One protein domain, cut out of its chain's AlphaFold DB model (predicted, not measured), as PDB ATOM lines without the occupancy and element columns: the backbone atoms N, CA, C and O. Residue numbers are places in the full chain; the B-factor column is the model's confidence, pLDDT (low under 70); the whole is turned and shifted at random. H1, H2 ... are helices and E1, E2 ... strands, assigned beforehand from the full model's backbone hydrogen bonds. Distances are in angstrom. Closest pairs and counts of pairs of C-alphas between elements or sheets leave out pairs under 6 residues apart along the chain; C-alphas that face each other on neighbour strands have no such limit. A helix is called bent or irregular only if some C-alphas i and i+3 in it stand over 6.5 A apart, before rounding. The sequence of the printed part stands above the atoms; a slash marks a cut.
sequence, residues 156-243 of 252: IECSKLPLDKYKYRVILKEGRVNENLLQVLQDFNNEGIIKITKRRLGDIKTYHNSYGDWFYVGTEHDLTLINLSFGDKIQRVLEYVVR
ATOM      1  N   ILE A 156      53.785 -20.422 -12.064       81.12
ATOM      2  CA  ILE A 156      54.726 -19.336 -12.274       81.12
ATOM      3  C   ILE A 156      55.895 -19.611 -11.341       81.12
ATOM      4  O   ILE A 156      55.772 -19.466 -10.123       81.12
ATOM      5  N   GLU A 157      57.029 -20.000 -11.910       83.12
ATOM      6  CA  GLU A 157      58.269 -20.055 -11.150       83.12
ATOM      7  C   GLU A 157      58.701 -18.645 -10.753       83.12
ATOM      8  O   GLU A 157      58.766 -17.731 -11.579       83.12
ATOM      9  N   CYS A 158      59.021 -18.468  -9.479       81.81
ATOM     10  CA  CYS A 158      59.460 -17.193  -8.931       81.81
ATOM     11  C   CYS A 158      60.608 -17.396  -7.942       81.81
ATOM     12  O   CYS A 158      60.717 -18.441  -7.308       81.81
ATOM     13  N   SER A 159      61.461 -16.385  -7.781       81.50
ATOM     14  CA  SER A 159      62.485 -16.384  -6.729       81.50
ATOM     15  C   SER A 159      61.874 -16.222  -5.333       81.50
ATOM     16  O   SER A 159      62.407 -16.733  -4.357       81.50
ATOM     17  N   LYS A 160      60.740 -15.516  -5.232       84.06
ATOM     18  CA  LYS A 160      59.966 -15.320  -4.002       84.06
ATOM     19  C   LYS A 160      58.478 -15.240  -4.319       84.06
ATOM     20  O   LYS A 160      58.095 -14.780  -5.396       84.06
ATOM     21  N   LEU A 161      57.646 -15.643  -3.360       86.38
ATOM     22  CA  LEU A 161      56.195 -15.525  -3.481       86.38
ATOM     23  C   LEU A 161      55.763 -14.050  -3.584       86.38
ATOM     24  O   LEU A 161      56.347 -13.190  -2.918       86.38
ATOM     25  N   PRO A 162      54.708 -13.737  -4.355       81.38
ATOM     26  CA  PRO A 162      54.101 -12.414  -4.355       81.38
ATOM     27  C   PRO A 162      53.734 -11.937  -2.949       81.38
ATOM     28  O   PRO A 162      53.026 -12.623  -2.206       81.38
ATOM     29  N   LEU A 163      54.184 -10.723  -2.614       83.62
ATOM     30  CA  LEU A 163      53.948 -10.084  -1.315       83.62
ATOM     31  C   LEU A 163      54.295 -11.019  -0.138       83.62
ATOM     32  O   LEU A 163      53.552 -11.091   0.841       83.62
ATOM     33  N   ASP A 164      55.369 -11.794  -0.308       80.94
ATOM     34  CA  ASP A 164      56.038 -12.648   0.680       80.94
ATOM     35  C   ASP A 164      55.210 -13.794   1.285       80.94
ATOM     36  O   ASP A 164      55.730 -14.582   2.070       80.94
ATOM     37  N   LYS A 165      53.935 -13.943   0.906       87.12
ATOM     38  CA  LYS A 165      53.069 -15.016   1.428       87.12
ATOM     39  C   LYS A 165      52.022 -15.555   0.461       87.12
ATOM     40  O   LYS A 165      51.398 -16.570   0.761       87.12
ATOM     41  N   TYR A 166      51.755 -14.884  -0.659       87.62
ATOM     42  CA  TYR A 166      50.628 -15.268  -1.505       87.62
ATOM     43  C   TYR A 166      51.032 -16.287  -2.557       87.62
ATOM     44  O   TYR A 166      51.763 -15.983  -3.493       87.62
ATOM     45  N   LYS A 167      50.498 -17.497  -2.418       89.88
ATOM     46  CA  LYS A 167      50.836 -18.631  -3.275       89.88
ATOM     47  C   LYS A 167      50.010 -18.696  -4.557       89.88
ATOM     48  O   LYS A 167      50.457 -19.273  -5.539       89.88
ATOM     49  N   TYR A 168      48.817 -18.106  -4.581       89.81
ATOM     50  CA  TYR A 168      47.904 -18.241  -5.718       89.81
ATOM     51  C   TYR A 168      47.485 -16.889  -6.285       89.81
ATOM     52  O   TYR A 168      47.233 -15.946  -5.535       89.81
ATOM     53  N   ARG A 169      47.329 -16.809  -7.610       90.19
ATOM     54  CA  ARG A 169      46.647 -15.710  -8.308       90.19
ATOM     55  C   ARG A 169      45.364 -16.231  -8.936       90.19
ATOM     56  O   ARG A 169      45.395 -17.090  -9.813       90.19
ATOM     57  N   VAL A 170      44.240 -15.699  -8.478       88.75
ATOM     58  CA  VAL A 170      42.901 -16.060  -8.943       88.75
ATOM     59  C   VAL A 170      42.441 -15.010  -9.939       88.75
ATOM     60  O   VAL A 170      42.377 -13.833  -9.596       88.75
ATOM     61  N   ILE A 171      42.142 -15.443 -11.161       88.56
ATOM     62  CA  ILE A 171      41.675 -14.606 -12.267       88.56
ATOM     63  C   ILE A 171      40.167 -14.795 -12.405       88.56
ATOM     64  O   ILE A 171      39.685 -15.930 -12.499       88.56
ATOM     65  N   LEU A 172      39.427 -13.692 -12.400       87.81
ATOM     66  CA  LEU A 172      37.982 -13.655 -12.569       87.81
ATOM     67  C   LEU A 172      37.614 -13.654 -14.056       87.81
ATOM     68  O   LEU A 172      38.342 -13.127 -14.884       87.81
ATOM     69  N   LYS A 173      36.475 -14.255 -14.397       86.50
ATOM     70  CA  LYS A 173      35.859 -14.142 -15.722       86.50
ATOM     71  C   LYS A 173      35.351 -12.722 -15.890       86.50
ATOM     72  O   LYS A 173      34.765 -12.186 -14.960       86.50
ATOM     73  N   GLU A 174      35.464 -12.176 -17.090       85.62
ATOM     74  CA  GLU A 174      34.762 -10.943 -17.438       85.62
ATOM     75  C   GLU A 174      33.256 -11.095 -17.194       85.62
ATOM     76  O   GLU A 174      32.639 -12.098 -17.571       85.62
ATOM     77  N   GLY A 175      32.656 -10.113 -16.528       86.19
ATOM     78  CA  GLY A 175      31.246 -10.168 -16.190       86.19
ATOM     79  C   GLY A 175      30.860  -9.290 -15.011       86.19
ATOM     80  O   GLY A 175      31.677  -8.905 -14.169       86.19
ATOM     81  N   ARG A 176      29.555  -9.009 -14.954       85.00
ATOM     82  CA  ARG A 176      28.947  -8.134 -13.953       85.00
ATOM     83  C   ARG A 176      29.163  -8.669 -12.535       85.00
ATOM     84  O   ARG A 176      28.851  -9.824 -12.233       85.00
ATOM     85  N   VAL A 177      29.630  -7.786 -11.665       85.19
ATOM     86  CA  VAL A 177      29.797  -7.991 -10.227       85.19
ATOM     87  C   VAL A 177      28.682  -7.222  -9.523       85.19
ATOM     88  O   VAL A 177      28.554  -6.015  -9.697       85.19
ATOM     89  N   ASN A 178      27.836  -7.922  -8.767       85.50
ATOM     90  CA  ASN A 178      26.786  -7.275  -7.976       85.50
ATOM     91  C   ASN A 178      27.318  -6.825  -6.604       85.50
ATOM     92  O   ASN A 178      28.389  -7.259  -6.182       85.50
ATOM     93  N   GLU A 179      26.546  -5.992  -5.904       83.94
ATOM     94  CA  GLU A 179      26.930  -5.425  -4.601       83.94
ATOM     95  C   GLU A 179      27.281  -6.486  -3.559       83.94
ATOM     96  O   GLU A 179      28.286  -6.374  -2.867       83.94
ATOM     97  N   ASN A 180      26.510  -7.575  -3.494       84.69
ATOM     98  CA  ASN A 180      26.781  -8.655  -2.547       84.69
ATOM     99  C   ASN A 180      28.142  -9.307  -2.812       84.69
ATOM    100  O   ASN A 180      28.902  -9.572  -1.885       84.69
ATOM    101  N   LEU A 181      28.460  -9.573  -4.080       83.19
ATOM    102  CA  LEU A 181      29.725 -10.187  -4.468       83.19
ATOM    103  C   LEU A 181      30.903  -9.230  -4.230       83.19
ATOM    104  O   LEU A 181      31.973  -9.650  -3.791       83.19
ATOM    105  N   LEU A 182      30.687  -7.942  -4.491       89.12
ATOM    106  CA  LEU A 182      31.642  -6.881  -4.212       89.12
ATOM    107  C   LEU A 182      31.912  -6.741  -2.707       89.12
ATOM    108  O   LEU A 182      33.068  -6.581  -2.320       89.12
ATOM    109  N   GLN A 183      30.882  -6.847  -1.864       90.12
ATOM    110  CA  GLN A 183      31.027  -6.820  -0.410       90.12
ATOM    111  C   GLN A 183      31.868  -8.002   0.078       90.12
ATOM    112  O   GLN A 183      32.868  -7.788   0.750       90.12
ATOM    113  N   VAL A 184      31.566  -9.228  -0.368       89.19
ATOM    114  CA  VAL A 184      32.358 -10.419  -0.004       89.19
ATOM    115  C   VAL A 184      33.826 -10.273  -0.429       89.19
ATOM    116  O   VAL A 184      34.730 -10.668   0.302       89.19
ATOM    117  N   LEU A 185      34.088  -9.685  -1.603       90.44
ATOM    118  CA  LEU A 185      35.455  -9.425  -2.070       90.44
ATOM    119  C   LEU A 185      36.184  -8.432  -1.148       90.44
ATOM    120  O   LEU A 185      37.375  -8.593  -0.880       90.44
ATOM    121  N   GLN A 186      35.477  -7.404  -0.673       91.75
ATOM    122  CA  GLN A 186      36.016  -6.425   0.270       91.75
ATOM    123  C   GLN A 186      36.284  -7.053   1.636       91.75
ATOM    124  O   GLN A 186      37.375  -6.852   2.168       91.75
ATOM    125  N   ASP A 187      35.349  -7.846   2.153       92.62
ATOM    126  CA  ASP A 187      35.471  -8.531   3.441       92.62
ATOM    127  C   ASP A 187      36.695  -9.452   3.435       92.62
ATOM    128  O   ASP A 187      37.598  -9.284   4.252       92.62
ATOM    129  N   PHE A 188      36.832 -10.307   2.415       93.50
ATOM    130  CA  PHE A 188      38.006 -11.173   2.264       93.50
ATOM    131  C   PHE A 188      39.324 -10.398   2.164       93.50
ATOM    132  O   PHE A 188      40.366 -10.878   2.616       93.50
ATOM    133  N   ASN A 189      39.321  -9.213   1.550       93.31
ATOM    134  CA  ASN A 189      40.523  -8.390   1.461       93.31
ATOM    135  C   ASN A 189      40.851  -7.706   2.799       93.31
ATOM    136  O   ASN A 189      42.026  -7.557   3.131       93.31
ATOM    137  N   ASN A 190      39.834  -7.305   3.562       91.69
ATOM    138  CA  ASN A 190      39.989  -6.671   4.872       91.69
ATOM    139  C   ASN A 190      40.419  -7.683   5.946       91.69
ATOM    140  O   ASN A 190      41.257  -7.363   6.783       91.69
ATOM    141  N   GLU A 191      39.915  -8.914   5.869       90.69
ATOM    142  CA  GLU A 191      40.294 -10.045   6.728       90.69
ATOM    143  C   GLU A 191      41.678 -10.626   6.379       90.69
ATOM    144  O   GLU A 191      42.210 -11.474   7.092       90.69
ATOM    145  N   GLY A 192      42.286 -10.182   5.274       88.12
ATOM    146  CA  GLY A 192      43.610 -10.627   4.837       88.12
ATOM    147  C   GLY A 192      43.643 -12.004   4.162       88.12
ATOM    148  O   GLY A 192      44.738 -12.472   3.831       88.12
ATOM    149  N   ILE A 193      42.475 -12.607   3.908       89.62
ATOM    150  CA  ILE A 193      42.286 -13.863   3.157       89.62
ATOM    151  C   ILE A 193      42.788 -13.694   1.718       89.62
ATOM    152  O   ILE A 193      43.493 -14.552   1.176       89.62
ATOM    153  N   ILE A 194      42.465 -12.551   1.105       94.25
ATOM    154  CA  ILE A 194      42.976 -12.171  -0.214       94.25
ATOM    155  C   ILE A 194      43.811 -10.900  -0.150       94.25
ATOM    156  O   ILE A 194      43.758 -10.126   0.804       94.25
ATOM    157  N   LYS A 195      44.556 -10.653  -1.226       94.94
ATOM    158  CA  LYS A 195      45.053  -9.318  -1.541       94.94
ATOM    159  C   LYS A 195      44.616  -8.900  -2.928       94.94
ATOM    160  O   LYS A 195      45.047  -9.479  -3.926       94.94
ATOM    161  N   ILE A 196      43.836  -7.831  -2.985       93.31
ATOM    162  CA  ILE A 196      43.555  -7.096  -4.214       93.31
ATOM    163  C   ILE A 196      44.157  -5.692  -4.116       93.31
ATOM    164  O   ILE A 196      44.202  -5.073  -3.051       93.31
ATOM    165  N   THR A 197      44.690  -5.181  -5.223       89.62
ATOM    166  CA  THR A 197      45.214  -3.810  -5.256       89.62
ATOM    167  C   THR A 197      44.074  -2.804  -5.133       89.62
ATOM    168  O   THR A 197      43.028  -3.010  -5.748       89.62
ATOM    169  N   LYS A 198      44.305  -1.677  -4.446       89.31
ATOM    170  CA  LYS A 198      43.314  -0.592  -4.312       89.31
ATOM    171  C   LYS A 198      42.756  -0.133  -5.661       89.31
ATOM    172  O   LYS A 198      41.556   0.073  -5.759       89.31
ATOM    173  N   ARG A 199      43.614  -0.036  -6.686       88.75
ATOM    174  CA  ARG A 199      43.222   0.333  -8.053       88.75
ATOM    175  C   ARG A 199      42.165  -0.615  -8.615       88.75
ATOM    176  O   ARG A 199      41.056  -0.177  -8.845       88.75
ATOM    177  N   ARG A 200      42.470  -1.914  -8.721       89.12
ATOM    178  CA  ARG A 200      41.496  -2.905  -9.215       89.12
ATOM    179  C   ARG A 200      40.220  -2.958  -8.407       89.12
ATOM    180  O   ARG A 200      39.142  -3.055  -8.966       89.12
ATOM    181  N   LEU A 201      40.335  -2.911  -7.081       91.00
ATOM    182  CA  LEU A 201      39.143  -2.889  -6.249       91.00
ATOM    183  C   LEU A 201      38.304  -1.634  -6.537       91.00
ATOM    184  O   LEU A 201      37.084  -1.728  -6.569       91.00
ATOM    185  N   GLY A 202      38.946  -0.488  -6.778       89.25
ATOM    186  CA  GLY A 202      38.304   0.734  -7.257       89.25
ATOM    187  C   GLY A 202      37.632   0.548  -8.615       89.25
ATOM    188  O   GLY A 202      36.455   0.856  -8.739       89.25
ATOM    189  N   ASP A 203      38.326  -0.041  -9.586       89.00
ATOM    190  CA  ASP A 203      37.788  -0.290 -10.927       89.00
ATOM    191  C   ASP A 203      36.548  -1.206 -10.863       89.00
ATOM    192  O   ASP A 203      35.495  -0.871 -11.410       89.00
ATOM    193  N   ILE A 204      36.603  -2.305 -10.101       89.44
ATOM    194  CA  ILE A 204      35.449  -3.199  -9.901       89.44
ATOM    195  C   ILE A 204      34.285  -2.456  -9.225       89.44
ATOM    196  O   ILE A 204      33.133  -2.660  -9.612       89.44
ATOM    197  N   LYS A 205      34.564  -1.594  -8.234       89.38
ATOM    198  CA  LYS A 205      33.543  -0.765  -7.566       89.38
ATOM    199  C   LYS A 205      32.884   0.210  -8.542       89.38
ATOM    200  O   LYS A 205      31.670   0.335  -8.529       89.38
ATOM    201  N   THR A 206      33.670   0.892  -9.370       89.62
ATOM    202  CA  THR A 206      33.175   1.927 -10.284       89.62
ATOM    203  C   THR A 206      32.392   1.335 -11.449       89.62
ATOM    204  O   THR A 206      31.355   1.872 -11.833       89.62
ATOM    205  N   TYR A 207      32.874   0.234 -12.022       86.88
ATOM    206  CA  TYR A 207      32.314  -0.316 -13.255       86.88
ATOM    207  C   TYR A 207      31.391  -1.519 -13.033       86.88
ATOM    208  O   TYR A 207      30.797  -2.011 -13.994       86.88
ATOM    209  N   HIS A 208      31.270  -2.015 -11.795       86.31
ATOM    210  CA  HIS A 208      30.491  -3.209 -11.437       86.31
ATOM    211  C   HIS A 208      30.767  -4.404 -12.356       86.31
ATOM    212  O   HIS A 208      29.873  -5.173 -12.722       86.31
ATOM    213  N   ASN A 209      32.022  -4.552 -12.762       87.38
ATOM    214  CA  ASN A 209      32.480  -5.566 -13.694       87.38
ATOM    215  C   ASN A 209      33.910  -5.941 -13.322       87.38
ATOM    216  O   ASN A 209      34.645  -5.130 -12.770       87.38
ATOM    217  N   SER A 210      34.270  -7.188 -13.589       82.62
ATOM    218  CA  SER A 210      35.572  -7.725 -13.224       82.62
ATOM    219  C   SER A 210      36.579  -7.763 -14.365       82.62
ATOM    220  O   SER A 210      37.705  -8.055 -14.054       82.62
ATOM    221  N   TYR A 211      36.258  -7.500 -15.640       81.56
ATOM    222  CA  TYR A 211      37.244  -7.322 -16.742       81.56
ATOM    223  C   TYR A 211      38.498  -8.248 -16.764       81.56
ATOM    224  O   TYR A 211      39.582  -7.815 -17.148       81.56
ATOM    225  N   GLY A 212      38.408  -9.513 -16.329       79.75
ATOM    226  CA  GLY A 212      39.599 -10.377 -16.238       79.75
ATOM    227  C   GLY A 212      40.542 -10.048 -15.065       79.75
ATOM    228  O   GLY A 212      41.694 -10.490 -15.027       79.75
ATOM    229  N   ASP A 213      40.075  -9.248 -14.110       88.12
ATOM    230  CA  ASP A 213      40.752  -8.844 -12.889       88.12
ATOM    231  C   ASP A 213      41.148 -10.046 -12.052       88.12
ATOM    232  O   ASP A 213      40.614 -11.154 -12.147       88.12
ATOM    233  N   TRP A 214      42.118  -9.809 -11.181       92.12
ATOM    234  CA  TRP A 214      42.661 -10.857 -10.351       92.12
ATOM    235  C   TRP A 214      43.096 -10.343  -8.987       92.12
ATOM    236  O   TRP A 214      43.460  -9.173  -8.807       92.12
ATOM    237  N   PHE A 215      43.117 -11.273  -8.039       93.50
ATOM    238  CA  PHE A 215      43.602 -11.082  -6.678       93.50
ATOM    239  C   PHE A 215      44.481 -12.259  -6.247       93.50
ATOM    240  O   PHE A 215      44.519 -13.312  -6.890       93.50
ATOM    241  N   TYR A 216      45.221 -12.053  -5.166       94.62
ATOM    242  CA  TYR A 216      46.125 -13.037  -4.593       94.62
ATOM    243  C   TYR A 216      45.494 -13.773  -3.410       94.62
ATOM    244  O   TYR A 216      44.724 -13.170  -2.666       94.62
ATOM    245  N   VAL A 217      45.866 -15.040  -3.203       92.38
ATOM    246  CA  VAL A 217      45.414 -15.884  -2.080       92.38
ATOM    247  C   VAL A 217      46.604 -16.580  -1.420       92.38
ATOM    248  O   VAL A 217      47.501 -17.068  -2.111       92.38
ATOM    249  N   GLY A 218      46.630 -16.576  -0.085       85.69
ATOM    250  CA  GLY A 218      47.738 -17.097   0.719       85.69
ATOM    251  C   GLY A 218      47.777 -18.618   0.772       85.69
ATOM    252  O   GLY A 218      48.780 -19.234   0.418       85.69
ATOM    253  N   THR A 219      46.666 -19.224   1.188       81.94
ATOM    254  CA  THR A 219      46.614 -20.649   1.527       81.94
ATOM    255  C   THR A 219      45.631 -21.430   0.651       81.94
ATOM    256  O   THR A 219      44.774 -20.872  -0.035       81.94
ATOM    257  N   GLU A 220      45.750 -22.761   0.654       77.50
ATOM    258  CA  GLU A 220      44.797 -23.639  -0.041       77.50
ATOM    259  C   GLU A 220      43.419 -23.675   0.642       77.50
ATOM    260  O   GLU A 220      42.391 -23.823  -0.030       77.50
ATOM    261  N   HIS A 221      43.385 -23.477   1.963       78.62
ATOM    262  CA  HIS A 221      42.146 -23.336   2.722       78.62
ATOM    263  C   HIS A 221      41.354 -22.104   2.257       78.62
ATOM    264  O   HIS A 221      40.203 -22.231   1.838       78.62
ATOM    265  N   ASP A 222      42.003 -20.941   2.208       85.06
ATOM    266  CA  ASP A 222      41.402 -19.683   1.742       85.06
ATOM    267  C   ASP A 222      40.938 -19.785   0.289       85.06
ATOM    268  O   ASP A 222      39.846 -19.346  -0.076       85.06
ATOM    269  N   LEU A 223      41.736 -20.446  -0.554       82.00
ATOM    270  CA  LEU A 223      41.367 -20.705  -1.940       82.00
ATOM    271  C   LEU A 223      40.079 -21.535  -2.031       82.00
ATOM    272  O   LEU A 223      39.278 -21.330  -2.945       82.00
ATOM    273  N   THR A 224      39.852 -22.462  -1.102       75.50
ATOM    274  CA  THR A 224      38.607 -23.236  -1.032       75.50
ATOM    275  C   THR A 224      37.422 -22.342  -0.667       75.50
ATOM    276  O   THR A 224      36.409 -22.388  -1.364       75.50
ATOM    277  N   LEU A 225      37.561 -21.469   0.337       77.62
ATOM    278  CA  LEU A 225      36.525 -20.490   0.704       77.62
ATOM    279  C   LEU A 225      36.149 -19.594  -0.483       77.62
ATOM    280  O   LEU A 225      34.973 -19.405  -0.792       77.62
ATOM    281  N   ILE A 226      37.151 -19.126  -1.223       83.12
ATOM    282  CA  ILE A 226      36.952 -18.299  -2.414       83.12
ATOM    283  C   ILE A 226      36.239 -19.076  -3.520       83.12
ATOM    284  O   ILE A 226      35.322 -18.539  -4.131       83.12
ATOM    285  N   ASN A 227      36.590 -20.343  -3.767       77.88
ATOM    286  CA  ASN A 227      35.882 -21.167  -4.756       77.88
ATOM    287  C   ASN A 227      34.414 -21.419  -4.378       77.88
ATOM    288  O   ASN A 227      33.570 -21.535  -5.265       77.88
ATOM    289  N   LEU A 228      34.087 -21.477  -3.085       73.12
ATOM    290  CA  LEU A 228      32.704 -21.612  -2.619       73.12
ATOM    291  C   LEU A 228      31.886 -20.323  -2.822       73.12
ATOM    292  O   LEU A 228      30.681 -20.396  -3.087       73.12
ATOM    293  N   SER A 229      32.531 -19.160  -2.712       79.69
ATOM    294  CA  SER A 229      31.886 -17.848  -2.862       79.69
ATOM    295  C   SER A 229      31.838 -17.348  -4.310       79.69
ATOM    296  O   SER A 229      30.819 -16.805  -4.727       79.69
ATOM    297  N   PHE A 230      32.914 -17.557  -5.071       77.69
ATOM    298  CA  PHE A 230      33.153 -16.986  -6.404       77.69
ATOM    299  C   PHE A 230      33.331 -18.037  -7.498       77.69
ATOM    300  O   PHE A 230      33.739 -17.680  -8.598       77.69
ATOM    301  N   GLY A 231      33.077 -19.319  -7.213       75.19
ATOM    302  CA  GLY A 231      33.342 -20.433  -8.123       75.19
ATOM    303  C   GLY A 231      32.976 -20.118  -9.567       75.19
ATOM    304  O   GLY A 231      33.864 -19.987 -10.399       75.19
ATOM    305  N   ASP A 232      31.703 -19.860  -9.848       75.69
ATOM    306  CA  ASP A 232      31.195 -19.558 -11.192       75.69
ATOM    307  C   ASP A 232      31.861 -18.347 -11.872       75.69
ATOM    308  O   ASP A 232      31.897 -18.276 -13.105       75.69
ATOM    309  N   LYS A 233      32.433 -17.426 -11.087       82.56
ATOM    310  CA  LYS A 233      33.154 -16.229 -11.542       82.56
ATOM    311  C   LYS A 233      34.648 -16.442 -11.735       82.56
ATOM    312  O   LYS A 233      35.284 -15.581 -12.324       82.56
ATOM    313  N   ILE A 234      35.236 -17.551 -11.294       84.62
ATOM    314  CA  ILE A 234      36.674 -17.797 -11.464       84.62
ATOM    315  C   ILE A 234      36.939 -18.353 -12.862       84.62
ATOM    316  O   ILE A 234      36.411 -19.407 -13.238       84.62
ATOM    317  N   GLN A 235      37.785 -17.654 -13.616       81.56
ATOM    318  CA  GLN A 235      38.278 -18.084 -14.920       81.56
ATOM    319  C   GLN A 235      39.438 -19.060 -14.763       81.56
ATOM    320  O   GLN A 235      39.421 -20.134 -15.357       81.56
ATOM    321  N   ARG A 236      40.447 -18.698 -13.962       79.06
ATOM    322  CA  ARG A 236      41.699 -19.461 -13.846       79.06
ATOM    323  C   ARG A 236      42.370 -19.225 -12.498       79.06
ATOM    324  O   ARG A 236      42.157 -18.194 -11.863       79.06
ATOM    325  N   VAL A 237      43.199 -20.176 -12.075       82.75
ATOM    326  CA  VAL A 237      44.041 -20.055 -10.881       82.75
ATOM    327  C   VAL A 237      45.477 -20.405 -11.257       82.75
ATOM    328  O   VAL A 237      45.718 -21.476 -11.801       82.75
ATOM    329  N   LEU A 238      46.409 -19.503 -10.973       84.56
ATOM    330  CA  LEU A 238      47.845 -19.692 -11.179       84.56
ATOM    331  C   LEU A 238      48.513 -19.923  -9.823       84.56
ATOM    332  O   LEU A 238      48.178 -19.228  -8.861       84.56
ATOM    333  N   GLU A 239      49.438 -20.874  -9.744       86.81
ATOM    334  CA  GLU A 239      50.215 -21.156  -8.532       86.81
ATOM    335  C   GLU A 239      51.640 -20.624  -8.690       86.81
ATOM    336  O   GLU A 239      52.298 -20.874  -9.692       86.81
ATOM    337  N   TYR A 240      52.118 -19.867  -7.709       85.81
ATOM    338  CA  TYR A 240      53.512 -19.453  -7.644       85.81
ATOM    339  C   TYR A 240      54.318 -20.538  -6.944       85.81
ATOM    340  O   TYR A 240      54.005 -20.921  -5.811       85.81
ATOM    341  N   VAL A 241      55.359 -21.018  -7.617       86.38
ATOM    342  CA  VAL A 241      56.280 -22.028  -7.091       86.38
ATOM    343  C   VAL A 241      57.646 -21.376  -6.938       86.38
ATOM    344  O   VAL A 241      58.186 -20.798  -7.881       86.38
ATOM    345  N   VAL A 242      58.191 -21.416  -5.723       85.88
ATOM    346  CA  VAL A 242      59.525 -20.873  -5.462       85.88
ATOM    347  C   VAL A 242      60.561 -21.816  -6.064       85.88
ATOM    348  O   VAL A 242      60.491 -23.026  -5.833       85.88
ATOM    349  N   ARG A 243      61.499 -21.271  -6.845       82.50
ATOM    350  CA  ARG A 243      62.626 -22.046  -7.380       82.50
ATOM    351  C   ARG A 243      63.401 -22.676  -6.223       82.50
ATOM    352  O   ARG A 243      63.681 -22.009  -5.230       82.50
TER     353      ARG A 243
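This is residues 156 to 243 of the 252 residues of an uncharacterized protein of Euryarchaeota archaeon (UniProt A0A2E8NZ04). A small curled sheet, E1 E4 E2 E3, has H3 packed over one face, while H1, nearly side by side with both H2 and H3, only grazes the sheet. E1 and the last residues of E4 make one end of the long axis. The printed part has 88 residues, with three named helices and four named strands that follow each other along the chain as E1, E2, H1, H2, E3, H3, E4; the sheet is mixed and the class is mixed, helices and strands. It is compact, with a radius of gyration of the C-alphas of 12.5 A, and elongated, spanning 38 by 22 by 22 A.

E1, residues 156 to 158, begins at C-alpha 156 (54.726, -19.336, -12.274). E2 is residues 168 to 172, H1 179 to 190, 16.2 A long, H2 198 to 207, 14.2 A, and E3 214 to 217. H3, residues 220 to 233, 18.0 A, is irregular: C-alphas 229 and 232 are 8.5 A apart. E4, residues 234 to 242, 23.8 A, ends at C-alpha 242 (59.525, -20.873, -5.462).

E4 is parallel to E1 (N 158 and O 241, 2.9 A) and antiparallel to E2 (N 171 and O 236, 2.8 A). E2 is antiparallel to E3 (N 170 and O 215, 2.9 A). H3 lies over E2 at a height over the sheet of 9.2 A, along the strands. E3, H3 and E4 form a split strand-helix-strand unit, two same-way strands with E2 between them, its crossover right-handed. H1 and H2 are close but not clearly touching, C-alphas of Leu 182 and Lys 205 at 7.2 A, at a shallow tilt of 6 degrees, opposite ways. Every O i to N i+4 pair is within hydrogen-bond range in H1 and H2, and 8 of 10 in H3.

The farthest C-alphas, Glu 179 and Arg 243, are 39.5 A apart. The printed part has no cut, no link is long, and no printed residue is under 70 in pLDDT.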